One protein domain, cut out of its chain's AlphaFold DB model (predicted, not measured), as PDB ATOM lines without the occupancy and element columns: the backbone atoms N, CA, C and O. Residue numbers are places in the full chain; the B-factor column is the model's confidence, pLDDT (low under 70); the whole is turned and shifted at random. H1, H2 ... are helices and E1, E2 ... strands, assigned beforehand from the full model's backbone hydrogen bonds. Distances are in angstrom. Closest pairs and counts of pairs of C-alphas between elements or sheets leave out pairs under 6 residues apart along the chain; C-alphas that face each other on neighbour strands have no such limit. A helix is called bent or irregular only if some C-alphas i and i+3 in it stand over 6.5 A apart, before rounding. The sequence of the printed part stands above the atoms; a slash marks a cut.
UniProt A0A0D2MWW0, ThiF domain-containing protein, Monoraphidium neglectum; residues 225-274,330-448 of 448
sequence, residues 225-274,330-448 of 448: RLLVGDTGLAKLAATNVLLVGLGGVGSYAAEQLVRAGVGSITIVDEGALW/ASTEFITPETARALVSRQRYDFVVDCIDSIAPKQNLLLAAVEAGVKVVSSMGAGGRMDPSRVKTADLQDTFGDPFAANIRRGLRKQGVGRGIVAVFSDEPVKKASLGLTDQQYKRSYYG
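Overview. This is residues 225 to 274 and 330 to 448 of the 448 residues of the protein "ThiF domain-containing protein" of Monoraphidium neglectum (UniProt A0A0D2MWW0). A twisted sheet of six strands runs through the middle in three layers, helices on both faces of a sheet, with H2 on one face and H4 on the other. H3 and H5 touch H4, while H1 lies out at one end of the longest axis and the loop of residues 427 to 448 at the other. The printed part has 169 residues with five named helices and six named strands, in the order H1 E1 H2 E2 H3 E3 H4 E4 E5 H5 E6. The sheet, E2 E1 E3 E4 E6 E5, is mixed, and the class is mixed, helices and strands. The whole is compact, with a radius of gyration of the C-alphas of 16.0 A, and rounded, spanning 47 by 39 by 38 A.

Along the chain. Find C-alpha 225 at (121.307, -14.823, 209.720), where H1, residues 225 to 238, begins; it is 14.4 A long and irregular, with C-alphas 227 and 230 9.3 A apart. Next come E1, 240 to 244, H2, 250 to 259, and E2, 264 to 268. Past the cut, read H3, 337 to 345, E3, 351 to 354, and H4, 359 to 371, 18.2 A long. Then follow E4, 375 to 379, E5, 391 to 395, H5, 403 to 414, 17.0 A long, and E6, 421 to 426, 15.9 A long, which ends at C-alpha 426 at (148.643, -26.860, 209.491).

Arrangement. Start at edge strand E2, parallel to E1, with N 243 and O 266 2.8 A apart. E1 is parallel to E3 (N 353 and O 242, 2.8 A), E3 to E4 (N 352 and O 375, 2.8 A) and E4 to E6 (N 378 and O 422, 2.8 A). E6 is antiparallel to edge strand E5, with N 392 and O 425 2.7 A apart. E1, H2, E2 and E3, H4, E4 are strand-helix-strand units, parallel neighbour strands joined through a helix, with right-handed crossovers. H2 lies over E1 at a height over the sheet of 9.2 A; its closest C-alpha pair with E1 is Leu 243 and Ala 254, 7.2 A. On the opposite face H4 lies over E3 and E4 at a height of 9.7 A, with C-alphas 352 and 369 closest to E3, 7.0 A apart. H4 touches H3 at Pro 337 and Asn 364, closest C-alphas 5.0 A apart, and H5 at Gln 363 and Ile 408, 6.3 A. H3 and H5 only graze the sheet, H3 only just on it with 5 pairs of C-alphas within 10 A. H1 is not on the sheet; its closest C-alpha to E2 is Ala 238, 7.5 A from Ser 264. Every O i to N i+4 pair is within hydrogen-bond range in H2, H3, H4 and H5, and 8 of 10 in H1.

Size, cuts and confidence. The two farthest C-alphas, Asp 230 and Asp 439, are 49.8 A apart. Residues 275 to 329 are not printed, and C-alphas 274 and 330 are 11.9 A apart across the cut. The link from E4 to E5 is long, with 11 residues. Confidence is under 70 in residues 270 to 274, 330 to 334 and 435 to 448; Gly 448 is the chain's last residue.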
ATOM      1  N   ARG A 225     122.547 -14.472 210.431       88.88
ATOM      2  CA  ARG A 225     121.307 -14.823 209.720       88.88
ATOM      3  C   ARG A 225     121.473 -14.735 208.204       88.88
ATOM      4  O   ARG A 225     121.049 -15.647 207.507       88.88
ATOM      5  N   LEU A 226     122.101 -13.678 207.685       92.88
ATOM      6  CA  LEU A 226     122.328 -13.530 206.240       92.88
ATOM      7  C   LEU A 226     123.207 -14.648 205.658       92.88
ATOM      8  O   LEU A 226     123.031 -15.013 204.498       92.88
ATOM      9  N   LEU A 227     124.135 -15.195 206.447       94.31
ATOM     10  CA  LEU A 227     125.048 -16.255 206.012       94.31
ATOM     11  C   LEU A 227     124.429 -17.654 206.095       94.31
ATOM     12  O   LEU A 227     124.613 -18.450 205.177       94.31
ATOM     13  N   VAL A 228     123.728 -17.973 207.188       91.06
ATOM     14  CA  VAL A 228     123.232 -19.342 207.455       91.06
ATOM     15  C   VAL A 228     121.712 -19.495 207.331       91.06
ATOM     16  O   VAL A 228     121.187 -20.603 207.461       91.06
ATOM     17  N   GLY A 229     120.996 -18.398 207.075       92.81
ATOM     18  CA  GLY A 229     119.537 -18.337 207.062       92.81
ATOM     19  C   GLY A 229     118.910 -18.515 208.448       92.81
ATOM     20  O   GLY A 229     119.574 -18.852 209.430       92.81
ATOM     21  N   ASP A 230     117.591 -18.343 208.529       91.19
ATOM     22  CA  ASP A 230     116.847 -18.496 209.788       91.19
ATOM     23  C   ASP A 230     116.928 -19.918 210.352       91.19
ATOM     24  O   ASP A 230     117.082 -20.110 211.557       91.19
ATOM     25  N   THR A 231     116.892 -20.930 209.481       94.50
ATOM     26  CA  THR A 231     117.033 -22.333 209.889       94.50
ATOM     27  C   THR A 231     118.409 -22.612 210.495       94.50
ATOM     28  O   THR A 231     118.504 -23.308 211.506       94.50
ATOM     29  N   GLY A 232     119.479 -22.068 209.903       91.75
ATOM     30  CA  GLY A 232     120.833 -22.211 210.432       91.75
ATOM     31  C   GLY A 232     120.995 -21.497 211.769       91.75
ATOM     32  O   GLY A 232     121.545 -22.075 212.706       91.75
ATOM     33  N   LEU A 233     120.440 -20.290 211.891       89.81
ATOM     34  CA  LEU A 233     120.487 -19.514 213.126       89.81
ATOM     35  C   LEU A 233     119.735 -20.207 214.269       89.81
ATOM     36  O   LEU A 233     120.275 -20.347 215.364       89.81
ATOM     37  N   ALA A 234     118.528 -20.717 214.005       87.38
ATOM     38  CA  ALA A 234     117.760 -21.487 214.983       87.38
ATOM     39  C   ALA A 234     118.512 -22.749 215.437       87.38
ATOM     40  O   ALA A 234     118.465 -23.120 216.610       87.38
ATOM     41  N   LYS A 235     119.249 -23.397 214.524       92.88
ATOM     42  CA  LYS A 235     120.082 -24.553 214.864       92.88
ATOM     43  C   LYS A 235     121.269 -24.172 215.748       92.88
ATOM     44  O   LYS A 235     121.529 -24.880 216.719       92.88
ATOM     45  N   LEU A 236     121.969 -23.079 215.443       88.38
ATOM     46  CA  LEU A 236     123.066 -22.571 216.275       88.38
ATOM     47  C   LEU A 236     122.559 -22.237 217.685       88.38
ATOM     48  O   LEU A 236     123.115 -22.734 218.663       88.38
ATOM     49  N   ALA A 237     121.426 -21.543 217.781       86.31
ATOM     50  CA  ALA A 237     120.787 -21.203 219.050       86.31
ATOM     51  C   ALA A 237     120.335 -22.430 219.869       86.31
ATOM     52  O   ALA A 237     120.237 -22.354 221.088       86.31
ATOM     53  N   ALA A 238     120.071 -23.574 219.230       86.38
ATOM     54  CA  ALA A 238     119.731 -24.820 219.920       86.38
ATOM     55  C   ALA A 238     120.952 -25.694 220.271       86.38
ATOM     56  O   ALA A 238     120.806 -26.672 221.002       86.38
ATOM     57  N   THR A 239     122.137 -25.378 219.738       90.94
ATOM     58  CA  THR A 239     123.338 -26.215 219.868       90.94
ATOM     59  C   THR A 239     123.988 -26.046 221.245       90.94
ATOM     60  O   THR A 239     124.205 -24.921 221.700       90.94
ATOM     61  N   ASN A 240     124.363 -27.166 221.873       87.81
ATOM     62  CA  ASN A 240     125.148 -27.211 223.107       87.81
ATOM     63  C   ASN A 240     126.572 -27.737 222.854       87.81
ATOM     64  O   ASN A 240     126.760 -28.876 222.412       87.81
ATOM     65  N   VAL A 241     127.582 -26.927 223.172       90.25
ATOM     66  CA  VAL A 241     128.997 -27.212 222.900       90.25
ATOM     67  C   VAL A 241     129.788 -27.377 224.194       90.25
ATOM     68  O   VAL A 241     129.747 -26.519 225.068       90.25
ATOM     69  N   LEU A 242     130.578 -28.445 224.299       92.62
ATOM     70  CA  LEU A 242     131.633 -28.568 225.305       92.62
ATOM     71  C   LEU A 242     132.954 -28.062 224.714       92.62
ATOM     72  O   LEU A 242     133.515 -28.716 223.837       92.62
ATOM     73  N   LEU A 243     133.468 -26.935 225.197       90.38
ATOM     74  CA  LEU A 243     134.768 -26.385 224.816       90.38
ATOM     75  C   LEU A 243     135.798 -26.667 225.911       90.38
ATOM     76  O   LEU A 243     135.594 -26.301 227.068       90.38
ATOM     77  N   VAL A 244     136.917 -27.300 225.554       90.50
ATOM     78  CA  VAL A 244     137.952 -27.689 226.524       90.50
ATOM     79  C   VAL A 244     139.307 -27.085 226.167       90.50
ATOM     80  O   VAL A 244     139.858 -27.377 225.111       90.50
ATOM     81  N   GLY A 245     139.857 -26.284 227.077       88.06
ATOM     82  CA  GLY A 245     141.101 -25.528 226.952       88.06
ATOM     83  C   GLY A 245     140.848 -24.081 226.530       88.06
ATOM     84  O   GLY A 245     140.352 -23.850 225.432       88.06
ATOM     85  N   LEU A 246     141.240 -23.106 227.356       86.00
ATOM     86  CA  LEU A 246     141.187 -21.660 227.060       86.00
ATOM     87  C   LEU A 246     142.596 -21.075 226.850       86.00
ATOM     88  O   LEU A 246     143.008 -20.096 227.471       86.00
ATOM     89  N   GLY A 247     143.359 -21.701 225.953       84.06
ATOM     90  CA  GLY A 247     144.664 -21.209 225.498       84.06
ATOM     91  C   GLY A 247     144.576 -20.364 224.223       84.06
ATOM     92  O   GLY A 247     143.509 -19.884 223.855       84.06
ATOM     93  N   GLY A 248     145.691 -20.261 223.491       83.62
ATOM     94  CA  GLY A 248     145.790 -19.450 222.266       83.62
ATOM     95  C   GLY A 248     144.865 -19.858 221.110       83.62
ATOM     96  O   GLY A 248     144.673 -19.068 220.200       83.62
ATOM     97  N   VAL A 249     144.275 -21.058 221.140       89.25
ATOM     98  CA  VAL A 249     143.225 -21.477 220.187       89.25
ATOM     99  C   VAL A 249     141.837 -21.375 220.822       89.25
ATOM    100  O   VAL A 249     140.889 -20.891 220.211       89.25
ATOM    101  N   GLY A 250     141.717 -21.829 222.070       87.12
ATOM    102  CA  GLY A 250     140.438 -21.967 222.754       87.12
ATOM    103  C   GLY A 250     139.737 -20.657 223.086       87.12
ATOM    104  O   GLY A 250     138.512 -20.602 223.010       87.12
ATOM    105  N   SER A 251     140.490 -19.600 223.399       82.88
ATOM    106  CA  SER A 251     139.922 -18.277 223.682       82.88
ATOM    107  C   SER A 251     139.174 -17.713 222.474       82.88
ATOM    108  O   SER A 251     138.009 -17.337 222.581       82.88
ATOM    109  N   TYR A 252     139.816 -17.746 221.307       88.44
ATOM    110  CA  TYR A 252     139.187 -17.355 220.053       88.44
ATOM    111  C   TYR A 252     138.033 -18.300 219.715       88.44
ATOM    112  O   TYR A 252     137.001 -17.851 219.226       88.44
ATOM    113  N   ALA A 253     138.175 -19.610 219.977       89.75
ATOM    114  CA  ALA A 253     137.134 -20.592 219.658       89.75
ATOM    115  C   ALA A 253     135.847 -20.284 220.415       89.75
ATOM    116  O   ALA A 253     134.774 -20.263 219.816       89.75
ATOM    117  N   ALA A 254     135.969 -19.967 221.704       84.12
ATOM    118  CA  ALA A 254     134.849 -19.528 222.515       84.12
ATOM    119  C   ALA A 254     134.217 -18.259 221.929       84.12
ATOM    120  O   ALA A 254     133.021 -18.262 221.650       84.12
ATOM    121  N   GLU A 255     135.014 -17.219 221.662       84.31
ATOM    122  CA  GLU A 255     134.527 -15.948 221.115       84.31
ATOM    123  C   GLU A 255     133.788 -16.111 219.776       84.31
ATOM    124  O   GLU A 255     132.747 -15.496 219.557       84.31
ATOM    125  N   GLN A 256     134.276 -16.962 218.876       88.75
ATOM    126  CA  GLN A 256     133.616 -17.145 217.585       88.75
ATOM    127  C   GLN A 256     132.342 -17.986 217.690       88.75
ATOM    128  O   GLN A 256     131.375 -17.698 216.989       88.75
ATOM    129  N   LEU A 257     132.295 -18.987 218.578       85.69
ATOM    130  CA  LEU A 257     131.060 -19.728 218.859       85.69
ATOM    131  C   LEU A 257     129.988 -18.796 219.436       85.69
ATOM    132  O   LEU A 257     128.838 -18.840 219.000       85.69
ATOM    133  N   VAL A 258     130.390 -17.911 220.354       84.94
ATOM    134  CA  VAL A 258     129.551 -16.830 220.881       84.94
ATOM    135  C   VAL A 258     129.005 -15.989 219.736       84.94
ATOM    136  O   VAL A 258     127.795 -15.912 219.559       84.94
ATOM    137  N   ARG A 259     129.888 -15.396 218.924       85.69
ATOM    138  CA  ARG A 259     129.517 -14.473 217.839       85.69
ATOM    139  C   ARG A 259     128.677 -15.130 216.743       85.69
ATOM    140  O   ARG A 259     127.906 -14.450 216.072       85.69
ATOM    141  N   ALA A 260     128.807 -16.442 216.570       86.56
ATOM    142  CA  ALA A 260     127.973 -17.228 215.670       86.56
ATOM    143  C   ALA A 260     126.557 -17.480 216.222       86.56
ATOM    144  O   ALA A 260     125.712 -17.988 215.495       86.56
ATOM    145  N   GLY A 261     126.263 -17.142 217.479       84.06
ATOM    146  CA  GLY A 261     124.945 -17.359 218.076       84.06
ATOM    147  C   GLY A 261     124.724 -18.791 218.561       84.06
ATOM    148  O   GLY A 261     123.593 -19.276 218.538       84.06
ATOM    149  N   VAL A 262     125.787 -19.488 218.979       87.19
ATOM    150  CA  VAL A 262     125.653 -20.782 219.664       87.19
ATOM    151  C   VAL A 262     124.932 -20.582 220.995       87.19
ATOM    152  O   VAL A 262     125.328 -19.735 221.793       87.19
ATOM    153  N   GLY A 263     123.880 -21.363 221.236       83.00
ATOM    154  CA  GLY A 263     122.989 -21.143 222.377       83.00
ATOM    155  C   GLY A 263     123.546 -21.553 223.733       83.00
ATOM    156  O   GLY A 263     123.236 -20.911 224.732       83.00
ATOM    157  N   SER A 264     124.350 -22.617 223.796       84.31
ATOM    158  CA  SER A 264     124.949 -23.069 225.053       84.31
ATOM    159  C   SER A 264     126.385 -23.532 224.851       84.31
ATOM    160  O   SER A 264     126.687 -24.311 223.945       84.31
ATOM    161  N   ILE A 265     127.285 -23.044 225.705       84.25
ATOM    162  CA  ILE A 265     128.698 -23.416 225.702       84.25
ATOM    163  C   ILE A 265     129.106 -23.743 227.137       84.25
ATOM    164  O   ILE A 265     129.049 -22.896 228.023       84.25
ATOM    165  N   THR A 266     129.552 -24.971 227.373       84.75
ATOM    166  CA  THR A 266     130.239 -25.351 228.609       84.75
ATOM    167  C   THR A 266     131.733 -25.269 228.382       84.75
ATOM    168  O   THR A 266     132.255 -25.942 227.498       84.75
ATOM    169  N   ILE A 267     132.421 -24.467 229.187       84.19
ATOM    170  CA  ILE A 267     133.863 -24.263 229.064       84.19
ATOM    171  C   ILE A 267     134.585 -24.947 230.223       84.19
ATOM    172  O   ILE A 267     134.199 -24.786 231.381       84.19
ATOM    173  N   VAL A 268     135.649 -25.683 229.908       83.50
ATOM    174  CA  VAL A 268     136.547 -26.316 230.880       83.50
ATOM    175  C   VAL A 268     137.978 -25.912 230.561       83.50
ATOM    176  O   VAL A 268     138.423 -26.097 229.434       83.50
ATOM    177  N   ASP A 269     138.717 -25.392 231.537       79.31
ATOM    178  CA  ASP A 269     140.138 -25.081 231.381       79.31
ATOM    179  C   ASP A 269     140.922 -25.461 232.636       79.31
ATOM    180  O   ASP A 269     140.427 -25.332 233.757       79.31
ATOM    181  N   GLU A 270     142.153 -25.918 232.434       61.47
ATOM    182  CA  GLU A 270     143.063 -26.307 233.502       61.47
ATOM    183  C   GLU A 270     144.246 -25.331 233.537       61.47
ATOM    184  O   GLU A 270     145.254 -25.472 232.842       61.47
ATOM    185  N   GLY A 271     144.112 -24.291 234.355       48.41
ATOM    186  CA  GLY A 271     145.117 -23.250 234.528       48.41
ATOM    187  C   GLY A 271     144.923 -22.548 235.864       48.41
ATOM    188  O   GLY A 271     143.795 -22.346 236.301       48.41
ATOM    189  N   ALA A 272     146.028 -22.234 236.545       33.28
ATOM    190  CA  ALA A 272     146.047 -21.723 237.913       33.28
ATOM    191  C   ALA A 272     144.956 -20.672 238.205       33.28
ATOM    192  O   ALA A 272     144.869 -19.637 237.545       33.28
ATOM    193  N   LEU A 273     144.182 -20.949 239.258       27.55
ATOM    194  CA  LEU A 273     143.255 -20.030 239.912       27.55
ATOM    195  C   LEU A 273     143.938 -18.687 240.201       27.55
ATOM    196  O   LEU A 273     144.855 -18.614 241.022       27.55
ATOM    197  N   TRP A 274     143.426 -17.604 239.625       25.92
ATOM    198  CA  TRP A 274     143.531 -16.310 240.290       25.92
ATOM    199  C   TRP A 274     142.549 -16.313 241.468       25.92
ATOM    200  O   TRP A 274     141.351 -16.524 241.280       25.92
ATOM    201  N   ALA A 330     134.797 -25.556 237.789       33.12
ATOM    202  CA  ALA A 330     136.231 -25.305 237.763       33.12
ATOM    203  C   ALA A 330     136.918 -26.479 238.480       33.12
ATOM    204  O   ALA A 330     137.130 -26.436 239.691       33.12
ATOM    205  N   SER A 331     137.186 -27.575 237.767       35.09
ATOM    206  CA  SER A 331     137.983 -28.678 238.309       35.09
ATOM    207  C   SER A 331     139.463 -28.361 238.128       35.09
ATOM    208  O   SER A 331     139.946 -28.260 237.006       35.09
ATOM    209  N   THR A 332     140.192 -28.234 239.231       36.41
ATOM    210  CA  THR A 332     141.654 -28.058 239.256       36.41
ATOM    211  C   THR A 332     142.422 -29.362 239.003       36.41
ATOM    212  O   THR A 332     143.580 -29.473 239.393       36.41
ATOM    213  N   GLU A 333     141.761 -30.377 238.445       48.69
ATOM    214  CA  GLU A 333     142.306 -31.717 238.246       48.69
ATOM    215  C   GLU A 333     142.524 -31.988 236.759       48.69
ATOM    216  O   GLU A 333     141.648 -31.713 235.934       48.69
ATOM    217  N   PHE A 334     143.683 -32.571 236.447       58.06
ATOM    218  CA  PHE A 334     144.036 -33.012 235.103       58.06
ATOM    219  C   PHE A 334     142.981 -33.955 234.533       58.06
ATOM    220  O   PHE A 334     142.468 -34.830 235.229       58.06
ATOM    221  N   ILE A 335     142.711 -33.828 233.231       75.62
ATOM    222  CA  ILE A 335     141.766 -34.700 232.521       75.62
ATOM    223  C   ILE A 335     142.330 -36.130 232.453       75.62
ATOM    224  O   ILE A 335     143.102 -36.503 231.562       75.62
ATOM    225  N   THR A 336     141.931 -36.946 233.423       82.06
ATOM    226  CA  THR A 336     142.097 -38.402 233.459       82.06
ATOM    227  C   THR A 336     141.052 -39.096 232.572       82.06
ATOM    228  O   THR A 336     140.066 -38.472 232.172       82.06
ATOM    229  N   PRO A 337     141.214 -40.390 232.245       86.56
ATOM    230  CA  PRO A 337     140.195 -41.134 231.503       86.56
ATOM    231  C   PRO A 337     138.815 -41.120 232.183       86.56
ATOM    232  O   PRO A 337     137.789 -41.017 231.514       86.56
ATOM    233  N   GLU A 338     138.773 -41.207 233.511       86.00
ATOM    234  CA  GLU A 338     137.534 -41.244 234.291       86.00
ATOM    235  C   GLU A 338     136.849 -39.875 234.296       86.00
ATOM    236  O   GLU A 338     135.651 -39.778 234.025       86.00
ATOM    237  N   THR A 339     137.617 -38.811 234.543       84.12
ATOM    238  CA  THR A 339     137.099 -37.434 234.551       84.12
ATOM    239  C   THR A 339     136.675 -36.986 233.155       84.12
ATOM    240  O   THR A 339     135.637 -36.342 233.029       84.12
ATOM    241  N   ALA A 340     137.378 -37.402 232.095       87.94
ATOM    242  CA  ALA A 340     136.970 -37.166 230.708       87.94
ATOM    243  C   ALA A 340     135.593 -37.777 230.402       87.94
ATOM    244  O   ALA A 340     134.715 -37.097 229.867       87.94
ATOM    245  N   ARG A 341     135.376 -39.044 230.782       90.75
ATOM    246  CA  ARG A 341     134.078 -39.716 230.605       90.75
ATOM    247  C   ARG A 341     132.980 -39.038 231.406       90.75
ATOM    248  O   ARG A 341     131.907 -38.787 230.861       90.75
ATOM    249  N   ALA A 342     133.247 -38.711 232.669       86.00
ATOM    250  CA  ALA A 342     132.299 -37.991 233.512       86.00
ATOM    251  C   ALA A 342     131.950 -36.614 232.926       86.00
ATOM    252  O   ALA A 342     130.787 -36.222 232.933       86.00
ATOM    253  N   LEU A 343     132.932 -35.901 232.368       85.06
ATOM    254  CA  LEU A 343     132.736 -34.583 231.774       85.06
ATOM    255  C   LEU A 343     131.841 -34.643 230.531       85.06
ATOM    256  O   LEU A 343     130.863 -33.900 230.448       85.06
ATOM    257  N   VAL A 344     132.151 -35.539 229.592       87.69
ATOM    258  CA  VAL A 344     131.385 -35.700 228.345       87.69
ATOM    259  C   VAL A 344     129.972 -36.221 228.621       87.69
ATOM    260  O   VAL A 344     129.033 -35.819 227.942       87.69
ATOM    261  N   SER A 345     129.800 -37.087 229.624       87.12
ATOM    262  CA  SER A 345     128.493 -37.673 229.970       87.12
ATOM    263  C   SER A 345     127.652 -36.832 230.935       87.12
ATOM    264  O   SER A 345     126.479 -37.143 231.142       87.12
ATOM    265  N   ARG A 346     128.208 -35.753 231.504       80.06
ATOM    266  CA  ARG A 346     127.532 -34.889 232.490       80.06
ATOM    267  C   ARG A 346     126.193 -34.353 231.986       80.06
ATOM    268  O   ARG A 346     125.246 -34.219 232.756       80.06
ATOM    269  N   GLN A 347     126.139 -34.009 230.707       84.06
ATOM    270  CA  GLN A 347     124.943 -33.556 230.009       84.06
ATOM    271  C   GLN A 347     125.068 -33.883 228.521       84.06
ATOM    272  O   GLN A 347     126.120 -34.318 228.059       84.06
ATOM    273  N   ARG A 348     123.991 -33.688 227.757       88.56
ATOM    274  CA  ARG A 348     124.042 -33.889 226.306       88.56
ATOM    275  C   ARG A 348     124.752 -32.715 225.641       88.56
ATOM    276  O   ARG A 348     124.311 -31.580 225.797       88.56
ATOM    277  N   TYR A 349     125.797 -33.021 224.883       92.75
ATOM    278  CA  TYR A 349     126.494 -32.087 224.005       92.75
ATOM    279  C   TYR A 349     126.313 -32.519 222.554       92.75
ATOM    280  O   TYR A 349     126.379 -33.711 222.247       92.75
ATOM    281  N   ASP A 350     126.127 -31.552 221.664       94.19
ATOM    282  CA  ASP A 350     126.097 -31.783 220.220       94.19
ATOM    283  C   ASP A 350     127.514 -31.870 219.650       94.19
ATOM    284  O   ASP A 350     127.776 -32.647 218.726       94.19
ATOM    285  N   PHE A 351     128.426 -31.082 220.228       97.12
ATOM    286  CA  PHE A 351     129.827 -31.013 219.841       97.12
ATOM    287  C   PHE A 351     130.755 -30.938 221.053       97.12
ATOM    288  O   PHE A 351     130.474 -30.248 222.034       97.12
ATOM    289  N   VAL A 352     131.911 -31.586 220.928       96.44
ATOM    290  CA  VAL A 352     133.107 -31.312 221.726       96.44
ATOM    291  C   VAL A 352     134.096 -30.542 220.856       96.44
ATOM    292  O   VAL A 352     134.483 -31.012 219.782       96.44
ATOM    293  N   VAL A 353     134.506 -29.369 221.327       97.31
ATOM    294  CA  VAL A 353     135.551 -28.531 220.737       97.31
ATOM    295  C   VAL A 353     136.782 -28.608 221.630       97.31
ATOM    296  O   VAL A 353     136.803 -28.103 222.750       97.31
ATOM    297  N   ASP A 354     137.809 -29.287 221.139       96.56
ATOM    298  CA  ASP A 354     139.005 -29.604 221.905       96.56
ATOM    299  C   ASP A 354     140.190 -28.695 221.530       96.56
ATOM    300  O   ASP A 354     140.740 -28.737 220.422       96.56
ATOM    301  N   CYS A 355     140.619 -27.911 222.513       94.19
ATOM    302  CA  CYS A 355     141.678 -26.906 222.454       94.19
ATOM    303  C   CYS A 355     142.811 -27.176 223.461       94.19
ATOM    304  O   CYS A 355     143.584 -26.276 223.789       94.19
ATOM    305  N   ILE A 356     142.939 -28.422 223.938       90.69
ATOM    306  CA  ILE A 356     143.976 -28.845 224.895       90.69
ATOM    307  C   ILE A 356     145.370 -28.907 224.236       90.69
ATOM    308  O   ILE A 356     145.559 -29.553 223.208       90.69
ATOM    309  N   ASP A 357     146.399 -28.343 224.859       86.06
ATOM    310  CA  ASP A 357     147.775 -28.336 224.321       86.06
ATOM    311  C   ASP A 357     148.614 -29.580 224.689       86.06
ATOM    312  O   ASP A 357     149.751 -29.750 224.243       86.06
ATOM    313  N   SER A 358     148.055 -30.466 225.510       84.44
ATOM    314  CA  SER A 358     148.752 -31.586 226.141       84.44
ATOM    315  C   SER A 358     148.262 -32.942 225.617       84.44
ATOM    316  O   SER A 358     147.065 -33.194 225.506       84.44
ATOM    317  N   ILE A 359     149.195 -33.851 225.303       89.44
ATOM    318  CA  ILE A 359     148.907 -35.095 224.558       89.44
ATOM    319  C   ILE A 359     147.962 -36.037 225.317       89.44
ATOM    320  O   ILE A 359     146.952 -36.461 224.763       89.44
ATOM    321  N   ALA A 360     148.300 -36.394 226.559       88.69
ATOM    322  CA  ALA A 360     147.533 -37.357 227.351       88.69
ATOM    323  C   ALA A 360     146.094 -36.890 227.663       88.69
ATOM    324  O   ALA A 360     145.165 -37.620 227.314       88.69
ATOM    325  N   PRO A 361     145.863 -35.687 228.232       90.31
ATOM    326  CA  PRO A 361     144.503 -35.217 228.514       90.31
ATOM    327  C   PRO A 361     143.664 -35.063 227.241       90.31
ATOM    328  O   PRO A 361     142.491 -35.435 227.229       90.31
ATOM    329  N   LYS A 362     144.275 -34.621 226.133       93.75
ATOM    330  CA  LYS A 362     143.615 -34.579 224.825       93.75
ATOM    331  C   LYS A 362     143.173 -35.970 224.368       93.75
ATOM    332  O   LYS A 362     142.027 -36.149 223.980       93.75
ATOM    333  N   GLN A 363     144.044 -36.976 224.438       95.06
ATOM    334  CA  GLN A 363     143.675 -38.350 224.069       95.06
ATOM    335  C   GLN A 363     142.523 -38.892 224.926       95.06
ATOM    336  O   GLN A 363     141.619 -39.515 224.374       95.06
ATOM    337  N   ASN A 364     142.532 -38.622 226.235       94.69
ATOM    338  CA  ASN A 364     141.466 -39.038 227.149       94.69
ATOM    339  C   ASN A 364     140.120 -38.396 226.780       94.69
ATOM    340  O   ASN A 364     139.116 -39.101 226.683       94.69
ATOM    341  N   LEU A 365     140.107 -37.084 226.519       95.19
ATOM    342  CA  LEU A 365     138.906 -36.360 226.096       95.19
ATOM    343  C   LEU A 365     138.366 -36.883 224.761       95.19
ATOM    344  O   LEU A 365     137.175 -37.168 224.647       95.19
ATOM    345  N   LEU A 366     139.236 -37.024 223.757       97.50
ATOM    346  CA  LEU A 366     138.840 -37.478 222.425       97.50
ATOM    347  C   LEU A 366     138.288 -38.905 222.462       97.50
ATOM    348  O   LEU A 366     137.272 -39.176 221.826       97.50
ATOM    349  N   LEU A 367     138.916 -39.802 223.229       96.88
ATOM    350  CA  LEU A 367     138.418 -41.161 223.427       96.88
ATOM    351  C   LEU A 367     137.027 -41.149 224.072       96.88
ATOM    352  O   LEU A 367     136.112 -41.759 223.527       96.88
ATOM    353  N   ALA A 368     136.848 -40.411 225.171       96.19
ATOM    354  CA  ALA A 368     135.564 -40.311 225.862       96.19
ATOM    355  C   ALA A 368     134.452 -39.738 224.963       96.19
ATOM    356  O   ALA A 368     133.323 -40.226 224.985       96.19
ATOM    357  N   ALA A 369     134.765 -38.731 224.144       96.75
ATOM    358  CA  ALA A 369     133.817 -38.137 223.206       96.75
ATOM    359  C   ALA A 369     133.390 -39.117 222.104       96.75
ATOM    360  O   ALA A 369     132.198 -39.217 221.804       96.75
ATOM    361  N   VAL A 370     134.340 -39.878 221.546       96.06
ATOM    362  CA  VAL A 370     134.041 -40.927 220.558       96.06
ATOM    363  C   VAL A 370     133.229 -42.063 221.181       96.06
ATOM    364  O   VAL A 370     132.245 -42.488 220.580       96.06
ATOM    365  N   GLU A 371     133.588 -42.527 222.381       95.31
ATOM    366  CA  GLU A 371     132.836 -43.554 223.122       95.31
ATOM    367  C   GLU A 371     131.387 -43.113 223.395       95.31
ATOM    368  O   GLU A 371     130.464 -43.919 223.292       95.31
ATOM    369  N   ALA A 372     131.173 -41.827 223.688       95.25
ATOM    370  CA  ALA A 372     129.851 -41.244 223.908       95.25
ATOM    371  C   ALA A 372     129.076 -40.928 222.611       95.25
ATOM    372  O   ALA A 372     127.920 -40.509 222.679       95.25
ATOM    373  N   GLY A 373     129.691 -41.097 221.434       95.81
ATOM    374  CA  GLY A 373     129.076 -40.783 220.141       95.81
ATOM    375  C   GLY A 373     128.872 -39.285 219.883       95.81
ATOM    376  O   GLY A 373     128.045 -38.919 219.045       95.81
ATOM    377  N   VAL A 374     129.599 -38.410 220.586       96.38
ATOM    378  CA  VAL A 374     129.516 -36.952 220.411       96.38
ATOM    379  C   VAL A 374     130.419 -36.518 219.256       96.38
ATOM    380  O   VAL A 374     131.515 -37.049 219.073       96.38
ATOM    381  N   LYS A 375     129.978 -35.545 218.450       97.44
ATOM    382  CA  LYS A 375     130.785 -35.021 217.337       97.44
ATOM    383  C   LYS A 375     131.973 -34.241 217.884       97.44
ATOM    384  O   LYS A 375     131.825 -33.470 218.827       97.44
ATOM    385  N   VAL A 376     133.138 -34.397 217.262       97.81
ATOM    386  CA  VAL A 376     134.373 -33.786 217.762       97.81
ATOM    387  C   VAL A 376     135.050 -32.939 216.699       97.81
ATOM    388  O   VAL A 376     135.275 -33.402 215.575       97.81
ATOM    389  N   VAL A 377     135.424 -31.725 217.097       98.19
ATOM    390  CA  VAL A 377     136.361 -30.855 216.385       98.19
ATOM    391  C   VAL A 377     137.543 -30.602 217.312       98.19
ATOM    392  O   VAL A 377     137.370 -30.142 218.436       98.19
ATOM    393  N   SER A 378     138.748 -30.936 216.870       98.06
ATOM    394  CA  SER A 378     139.951 -30.881 217.700       98.06
ATOM    395  C   SER A 378     141.044 -30.076 217.009       98.06
ATOM    396  O   SER A 378     141.343 -30.286 215.832       98.06
ATOM    397  N   SER A 379     141.653 -29.153 217.744       96.62
ATOM    398  CA  SER A 379     142.814 -28.397 217.281       96.62
ATOM    399  C   SER A 379     144.110 -29.170 217.523       96.62
ATOM    400  O   SER A 379     144.305 -29.811 218.561       96.62
ATOM    401  N   MET A 380     144.992 -29.139 216.529       95.56
ATOM    402  CA  MET A 380     146.322 -29.741 216.586       95.56
ATOM    403  C   MET A 380     147.376 -28.677 216.931       95.56
ATOM    404  O   MET A 380     147.058 -27.651 217.530       95.56
ATOM    405  N   GLY A 381     148.653 -28.915 216.627       90.44
ATOM    406  CA  GLY A 381     149.728 -28.043 217.099       90.44
ATOM    407  C   GLY A 381     149.730 -26.685 216.398       90.44
ATOM    408  O   GLY A 381     150.210 -26.585 215.278       90.44
ATOM    409  N   ALA A 382     149.250 -25.621 217.038       89.44
ATOM    410  CA  ALA A 382     149.308 -24.273 216.457       89.44
ATOM    411  C   ALA A 382     150.683 -23.590 216.627       89.44
ATOM    412  O   ALA A 382     151.063 -22.769 215.801       89.44
ATOM    413  N   GLY A 383     151.440 -23.950 217.670       86.75
ATOM    414  CA  GLY A 383     152.676 -23.254 218.039       86.75
ATOM    415  C   GLY A 383     153.810 -23.370 217.013       86.75
ATOM    416  O   GLY A 383     154.039 -24.428 216.418       86.75
ATOM    417  N   GLY A 384     154.563 -22.279 216.853       85.69
ATOM    418  CA  GLY A 384     155.728 -22.205 215.961       85.69
ATOM    419  C   GLY A 384     155.392 -22.227 214.469       85.69
ATOM    420  O   GLY A 384     156.195 -22.708 213.661       85.69
ATOM    421  N   ARG A 385     154.205 -21.719 214.126       88.88
ATOM    422  CA  ARG A 385     153.659 -21.562 212.775       88.88
ATOM    423  C   ARG A 385     153.219 -20.114 212.585       88.88
ATOM    424  O   ARG A 385     152.799 -19.477 213.544       88.88
ATOM    425  N   MET A 386     153.370 -19.592 211.375       90.69
ATOM    426  CA  MET A 386     153.120 -18.181 211.059       90.69
ATOM    427  C   MET A 386     152.234 -17.983 209.833       90.69
ATOM    428  O   MET A 386     151.751 -16.874 209.633       90.69
ATOM    429  N   ASP A 387     152.073 -19.000 208.986       91.62
ATOM    430  CA  ASP A 387     151.317 -18.895 207.744       91.62
ATOM    431  C   ASP A 387     149.904 -19.466 207.925       91.62
ATOM    432  O   ASP A 387     149.709 -20.690 207.910       91.62
ATOM    433  N   PRO A 388     148.895 -18.600 208.074       93.12
ATOM    434  CA  PRO A 388     147.535 -19.054 208.287       93.12
ATOM    435  C   PRO A 388     146.874 -19.665 207.060       93.12
ATOM    436  O   PRO A 388     145.989 -20.505 207.195       93.12
ATOM    437  N   SER A 389     147.344 -19.331 205.855       95.75
ATOM    438  CA  SER A 389     146.821 -19.921 204.617       95.75
ATOM    439  C   SER A 389     147.070 -21.434 204.529       95.75
ATOM    440  O   SER A 389     146.499 -22.129 203.687       95.75
ATOM    441  N   ARG A 390     147.927 -21.954 205.414       94.56
ATOM    442  CA  ARG A 390     148.298 -23.366 205.513       94.56
ATOM    443  C   ARG A 390     147.511 -24.133 206.564       94.56
ATOM    444  O   ARG A 390     147.766 -25.329 206.732       94.56
ATOM    445  N   VAL A 391     146.580 -23.484 207.260       96.19
ATOM    446  CA  VAL A 391     145.621 -24.163 208.133       96.19
ATOM    447  C   VAL A 391     144.621 -24.933 207.284       96.19
ATOM    448  O   VAL A 391     144.188 -24.494 206.223       96.19
ATOM    449  N   LYS A 392     144.341 -26.154 207.724       96.31
ATOM    450  CA  LYS A 392     143.579 -27.165 207.007       96.31
ATOM    451  C   LYS A 392     142.719 -27.933 207.977       96.31
ATOM    452  O   LYS A 392     143.048 -28.097 209.155       96.31
ATOM    453  N   THR A 393     141.665 -28.507 207.427       97.38
ATOM    454  CA  THR A 393     140.766 -29.377 208.162       97.38
ATOM    455  C   THR A 393     140.611 -30.705 207.438       97.38
ATOM    456  O   THR A 393     140.507 -30.779 206.214       97.38
ATOM    457  N   ALA A 394     140.696 -31.790 208.197       97.31
ATOM    458  CA  ALA A 394     140.577 -33.148 207.681       97.31
ATOM    459  C   ALA A 394     140.097 -34.085 208.791       97.31
ATOM    460  O   ALA A 394     140.021 -33.699 209.958       97.31
ATOM    461  N   ASP A 395     139.810 -35.340 208.449       98.25
ATOM    462  CA  ASP A 395     139.738 -36.373 209.478       98.25
ATOM    463  C   ASP A 395     141.092 -36.470 210.190       98.25
ATOM    464  O   ASP A 395     142.150 -36.402 209.552       98.25
ATOM    465  N   LEU A 396     141.071 -36.664 211.509       97.69
ATOM    466  CA  LEU A 396     142.276 -36.791 212.311       97.69
ATOM    467  C   LEU A 396     143.228 -37.820 211.708       97.69
ATOM    468  O   LEU A 396     144.427 -37.568 211.716       97.69
ATOM    469  N   GLN A 397     142.736 -38.927 211.146       96.75
ATOM    470  CA  GLN A 397     143.559 -39.990 210.569       96.75
ATOM    471  C   GLN A 397     144.315 -39.590 209.294       96.75
ATOM    472  O   GLN A 397     145.334 -40.224 209.003       96.75
ATOM    473  N   ASP A 398     143.872 -38.538 208.606       97.25
ATOM    474  CA  ASP A 398     144.436 -38.055 207.338       97.25
ATOM    475  C   ASP A 398     145.388 -36.861 207.520       97.25
ATOM    476  O   ASP A 398     146.002 -36.390 206.564       97.25
ATOM    477  N   THR A 399     145.543 -36.364 208.749       96.81
ATOM    478  CA  THR A 399     146.431 -35.233 209.051       96.81
ATOM    479  C   THR A 399     147.911 -35.556 208.785       96.81
ATOM    480  O   THR A 399     148.410 -36.651 209.077       96.81
ATOM    481  N   PHE A 400     148.659 -34.574 208.278       95.81
ATOM    482  CA  PHE A 400     150.078 -34.686 207.906       95.81
ATOM    483  C   PHE A 400     150.849 -33.409 208.269       95.81
ATOM    484  O   PHE A 400     150.249 -32.397 208.601       95.81
ATOM    485  N   GLY A 401     152.185 -33.454 208.278       90.94
ATOM    486  CA  GLY A 401     153.016 -32.273 208.582       90.94
ATOM    487  C   GLY A 401     152.951 -31.759 210.030       90.94
ATOM    488  O   GLY A 401     153.719 -30.874 210.395       90.94
ATOM    489  N   ASP A 402     152.096 -32.342 210.876       93.00
ATOM    490  CA  ASP A 402     151.893 -31.955 212.272       93.00
ATOM    491  C   ASP A 402     152.365 -33.065 213.245       93.00
ATOM    492  O   ASP A 402     151.729 -34.127 213.339       93.00
ATOM    493  N   PRO A 403     153.485 -32.856 213.971       91.44
ATOM    494  CA  PRO A 403     154.004 -33.820 214.945       91.44
ATOM    495  C   PRO A 403     153.074 -34.053 216.140       91.44
ATOM    496  O   PRO A 403     153.032 -35.163 216.680       91.44
ATOM    497  N   PHE A 404     152.332 -33.028 216.556       92.69
ATOM    498  CA  PHE A 404     151.385 -33.134 217.656       92.69
ATOM    499  C   PHE A 404     150.213 -34.023 217.237       92.69
ATOM    500  O   PHE A 404     149.965 -35.044 217.883       92.69
ATOM    501  N   ALA A 405     149.613 -33.752 216.074       95.19
ATOM    502  CA  ALA A 405     148.577 -34.603 215.489       95.19
ATOM    503  C   ALA A 405     149.052 -36.054 215.322       95.19
ATOM    504  O   ALA A 405     148.307 -36.993 215.607       95.19
ATOM    505  N   ALA A 406     150.309 -36.268 214.915       94.75
ATOM    506  CA  ALA A 406     150.877 -37.608 214.763       94.75
ATOM    507  C   ALA A 406     150.925 -38.396 216.082       94.75
ATOM    508  O   ALA A 406     150.659 -39.604 216.087       94.75
ATOM    509  N   ASN A 407     151.225 -37.729 217.199       95.00
ATOM    510  CA  ASN A 407     151.204 -38.349 218.522       95.00
ATOM    511  C   ASN A 407     149.775 -38.649 218.988       95.00
ATOM    512  O   ASN A 407     149.527 -39.746 219.497       95.00
ATOM    513  N   ILE A 408     148.831 -37.731 218.755       96.56
ATOM    514  CA  ILE A 408     147.408 -37.937 219.063       96.56
ATOM    515  C   ILE A 408     146.854 -39.130 218.276       96.56
ATOM    516  O   ILE A 408     146.368 -40.082 218.891       96.56
ATOM    517  N   ARG A 409     147.042 -39.160 216.946       95.88
ATOM    518  CA  ARG A 409     146.670 -40.295 216.080       95.88
ATOM    519  C   ARG A 409     147.221 -41.615 216.604       95.88
ATOM    520  O   ARG A 409     146.500 -42.604 216.683       95.88
ATOM    521  N   ARG A 410     148.515 -41.648 216.941       95.75
ATOM    522  CA  ARG A 410     149.185 -42.872 217.394       95.75
ATOM    523  C   ARG A 410     148.585 -43.400 218.695       95.75
ATOM    524  O   ARG A 410     148.407 -44.609 218.804       95.75
ATOM    525  N   GLY A 411     148.306 -42.532 219.667       94.88
ATOM    526  CA  GLY A 411     147.689 -42.952 220.928       94.88
ATOM    527  C   GLY A 411     146.256 -43.432 220.737       94.88
ATOM    528  O   GLY A 411     145.918 -44.520 221.190       94.88
ATOM    529  N   LEU A 412     145.449 -42.693 219.976       96.50
ATOM    530  CA  LEU A 412     144.055 -43.054 219.712       96.50
ATOM    531  C   LEU A 412     143.917 -44.359 218.910       96.50
ATOM    532  O   LEU A 412     143.084 -45.195 219.248       96.50
ATOM    533  N   ARG A 413     144.794 -44.617 217.929       95.62
ATOM    534  CA  ARG A 413     144.825 -45.907 217.210       95.62
ATOM    535  C   ARG A 413     145.104 -47.092 218.132       95.62
ATOM    536  O   ARG A 413     144.526 -48.154 217.934       95.62
ATOM    537  N   LYS A 414     145.972 -46.925 219.139       95.31
ATOM    538  CA  LYS A 414     146.236 -47.978 220.138       95.31
ATOM    539  C   LYS A 414     145.005 -48.285 220.992       95.31
ATOM    540  O   LYS A 414     144.861 -49.414 221.436       95.31
ATOM    541  N   GLN A 415     144.143 -47.292 221.189       93.50
ATOM    542  CA  GLN A 415     142.869 -47.403 221.904       93.50
ATOM    543  C   GLN A 415     141.716 -47.866 220.985       93.50
ATOM    544  O   GLN A 415     140.571 -47.899 221.411       93.50
ATOM    545  N   GLY A 416     141.985 -48.200 219.715       94.00
ATOM    546  CA  GLY A 416     140.963 -48.665 218.769       94.00
ATOM    547  C   GLY A 416     140.113 -47.562 218.126       94.00
ATOM    548  O   GLY A 416     139.159 -47.867 217.415       94.00
ATOM    549  N   VAL A 417     140.455 -46.285 218.319       94.44
ATOM    550  CA  VAL A 417     139.716 -45.163 217.721       94.44
ATOM    551  C   VAL A 417     140.072 -45.015 216.240       94.44
ATOM    552  O   VAL A 417     141.237 -44.829 215.869       94.44
ATOM    553  N   GLY A 418     139.041 -45.100 215.397       91.38
ATOM    554  CA  GLY A 418     139.127 -44.997 213.941       91.38
ATOM    555  C   GLY A 418     138.981 -43.565 213.412       91.38
ATOM    556  O   GLY A 418     139.619 -42.631 213.897       91.38
ATOM    557  N   ARG A 419     138.173 -43.419 212.360       95.50
ATOM    558  CA  ARG A 419     137.809 -42.133 211.739       95.50
ATOM    559  C   ARG A 419     136.622 -41.501 212.474       95.50
ATOM    560  O   ARG A 419     135.917 -42.196 213.202       95.50
ATOM    561  N   GLY A 420     136.380 -40.214 212.250       93.88
ATOM    562  CA  GLY A 420     135.217 -39.489 212.777       93.88
ATOM    563  C   GLY A 420     135.550 -38.254 213.612       93.88
ATOM    564  O   GLY A 420     134.637 -37.516 213.973       93.88
ATOM    565  N   ILE A 421     136.832 -37.993 213.879       98.00
ATOM    566  CA  ILE A 421     137.289 -36.781 214.569       98.00
ATOM    567  C   ILE A 421     137.725 -35.776 213.509       98.00
ATOM    568  O   ILE A 421     138.641 -36.065 212.738       98.00
ATOM    569  N   VAL A 422     137.105 -34.597 213.472       98.50
ATOM    570  CA  VAL A 422     137.578 -33.495 212.624       98.50
ATOM    571  C   VAL A 422     138.775 -32.852 213.312       98.50
ATOM    572  O   VAL A 422     138.687 -32.457 214.474       98.50
ATOM    573  N   ALA A 423     139.897 -32.757 212.609       98.06
ATOM    574  CA  ALA A 423     141.119 -32.156 213.110       98.06
ATOM    575  C   ALA A 423     141.459 -30.899 212.314       98.06
ATOM    576  O   ALA A 423     141.519 -30.938 211.083       98.06
ATOM    577  N   VAL A 424     141.737 -29.813 213.032       98.06
ATOM    578  CA  VAL A 424     142.298 -28.591 212.459       98.06
ATOM    579  C   VAL A 424     143.798 -28.575 212.707       98.06
ATOM    580  O   VAL A 424     144.251 -28.665 213.846       98.06
ATOM    581  N   PHE A 425     144.575 -28.510 211.635       96.88
ATOM    582  CA  PHE A 425     146.032 -28.594 211.662       96.88
ATOM    583  C   PHE A 425     146.623 -27.716 210.564       96.88
ATOM    584  O   PHE A 425     145.916 -27.274 209.669       96.88
ATOM    585  N   SER A 426     147.928 -27.488 210.599       95.31
ATOM    586  CA  SER A 426     148.643 -26.860 209.491       95.31
ATOM    587  C   SER A 426     149.710 -27.804 208.960       95.31
ATOM    588  O   SER A 426     150.288 -28.603 209.707       95.31
ATOM    589  N   ASP A 427     149.962 -27.737 207.657       94.00
ATOM    590  CA  ASP A 427     151.084 -28.439 207.035       94.00
ATOM    591  C   ASP A 427     152.378 -27.605 207.039       94.00
ATOM    592  O   ASP A 427     153.404 -28.050 206.510       94.00
ATOM    593  N   GLU A 428     152.356 -26.415 207.654       93.69
ATOM    594  CA  GLU A 428     153.543 -25.598 207.888       93.69
ATOM    595  C   GLU A 428     154.542 -26.349 208.786       93.69
ATOM    596  O   GLU A 428     154.193 -26.784 209.897       93.69
ATOM    597  N   PRO A 429     155.801 -26.500 208.327       89.69
ATOM    598  CA  PRO A 429     156.872 -27.024 209.155       89.69
ATOM    599  C   PRO A 429     157.056 -26.168 210.406       89.69
ATOM    600  O   PRO A 429     157.235 -24.957 210.324       89.69
ATOM    601  N   VAL A 430     157.073 -26.816 211.568       87.56
ATOM    602  CA  VAL A 430     157.231 -26.119 212.847       87.56
ATOM    603  C   VAL A 430     158.627 -25.497 212.946       87.56
ATOM    604  O   VAL A 430     159.646 -26.195 212.837       87.56
ATOM    605  N   LYS A 431     158.688 -24.190 213.209       85.94
ATOM    606  CA  LYS A 431     159.941 -23.471 213.461       85.94
ATOM    607  C   LYS A 431     160.475 -23.847 214.840       85.94
ATOM    608  O   LYS A 431     160.095 -23.281 215.851       85.94
ATOM    609  N   LYS A 432     161.405 -24.803 214.900       79.25
ATOM    610  CA  LYS A 432     161.935 -25.317 216.180       79.25
ATOM    611  C   LYS A 432     162.511 -24.238 217.103       79.25
ATOM    612  O   LYS A 432     162.439 -24.389 218.313       79.25
ATOM    613  N   ALA A 433     163.075 -23.177 216.531       77.44
ATOM    614  CA  ALA A 433     163.664 -22.074 217.286       77.44
ATOM    615  C   ALA A 433     162.630 -21.239 218.062       77.44
ATOM    616  O   ALA A 433     163.004 -20.575 219.022       77.44
ATOM    617  N   SER A 434     161.354 -21.270 217.670       72.69
ATOM    618  CA  SER A 434     160.279 -20.563 218.373       72.69
ATOM    619  C   SER A 434     159.588 -21.432 219.424       72.69
ATOM    620  O   SER A 434     158.578 -21.014 219.972       72.69
ATOM    621  N   LEU A 435     160.087 -22.644 219.692       65.62
ATOM    622  CA  LEU A 435     159.481 -23.554 220.658       65.62
ATOM    623  C   LEU A 435     160.163 -23.451 222.022       65.62
ATOM    624  O   LEU A 435     161.350 -23.752 222.154       65.62
ATOM    625  N   GLY A 436     159.390 -23.112 223.052       58.78
ATOM    626  CA  GLY A 436     159.800 -23.304 224.442       58.78
ATOM    627  C   GLY A 436     159.678 -24.773 224.864       58.78
ATOM    628  O   GLY A 436     158.686 -25.430 224.561       58.78
ATOM    629  N   LEU A 437     160.671 -25.298 225.586       54.81
ATOM    630  CA  LEU A 437     160.537 -26.555 226.329       54.81
ATOM    631  C   LEU A 437     160.086 -26.221 227.753       54.81
ATOM    632  O   LEU A 437     160.572 -25.264 228.348       54.81
ATOM    633  N   THR A 438     159.137 -26.977 228.299       49.03
ATOM    634  CA  THR A 438     158.765 -26.877 229.718       49.03
ATOM    635  C   THR A 438     159.159 -28.176 230.434       49.03
ATOM    636  O   THR A 438     159.320 -29.215 229.792       49.03
ATOM    637  N   ASP A 439     159.344 -28.103 231.753       46.53
ATOM    638  CA  ASP A 439     159.840 -29.206 232.593       46.53
ATOM    639  C   ASP A 439     158.765 -29.808 233.522       46.53
ATOM    640  O   ASP A 439     159.084 -30.534 234.461       46.53
ATOM    641  N   GLN A 440     157.470 -29.523 233.317       49.50
ATOM    642  CA  GLN A 440     156.434 -30.154 234.155       49.50
ATOM    643  C   GLN A 440     156.192 -31.612 233.728       49.50
ATOM    644  O   GLN A 440     156.420 -31.972 232.575       49.50
ATOM    645  N   GLN A 441     155.684 -32.439 234.652       44.91
ATOM    646  CA  GLN A 441     155.535 -33.906 234.542       44.91
ATOM    647  C   GLN A 441     154.857 -34.432 233.257       44.91
ATOM    648  O   GLN A 441     155.076 -35.585 232.899       44.91
ATOM    649  N   TYR A 442     154.103 -33.604 232.527       46.00
ATOM    650  CA  TYR A 442     153.539 -33.928 231.204       46.00
ATOM    651  C   TYR A 442     153.788 -32.850 230.143       46.00
ATOM    652  O   TYR A 442     153.283 -32.924 229.022       46.00
ATOM    653  N   LYS A 443     154.579 -31.836 230.479       38.75
ATOM    654  CA  LYS A 443     154.633 -30.580 229.753       38.75
ATOM    655  C   LYS A 443     155.949 -30.441 229.019       38.75
ATOM    656  O   LYS A 443     156.743 -29.589 229.351       38.75
ATOM    657  N   ARG A 444     156.120 -31.166 227.918       37.38
ATOM    658  CA  ARG A 444     156.816 -30.570 226.766       37.38
ATOM    659  C   ARG A 444     155.791 -29.717 226.010       37.38
ATOM    660  O   ARG A 444     155.395 -30.093 224.912       37.38
ATOM    661  N   SER A 445     155.256 -28.658 226.625       38.22
ATOM    662  CA  SER A 445     154.281 -27.809 225.927       38.22
ATOM    663  C   SER A 445     155.013 -26.934 224.927       38.22
ATOM    664  O   SER A 445     155.864 -26.133 225.305       38.22
ATOM    665  N   TYR A 446     154.637 -27.105 223.665       42.94
ATOM    666  CA  TYR A 446     155.021 -26.284 222.534       42.94
ATOM    667  C   TYR A 446     154.270 -24.951 222.652       42.94
ATOM    668  O   TYR A 446     153.173 -24.812 222.122       42.94
ATOM    669  N   TYR A 447     154.827 -23.994 223.393       38.22
ATOM    670  CA  TYR A 447     154.446 -22.591 223.232       38.22
ATOM    671  C   TYR A 447     155.369 -21.991 222.177       38.22
ATOM    672  O   TYR A 447     156.593 -22.098 222.300       38.22
ATOM    673  N   GLY A 448     154.765 -21.417 221.145       34.22
ATOM    674  CA  GLY A 448     155.418 -20.665 220.087       34.22
ATOM    675  C   GLY A 448     154.424 -19.717 219.464       34.22
ATOM    676  O   GLY A 448     153.246 -20.132 219.380       34.22
TER     677      GLY A 448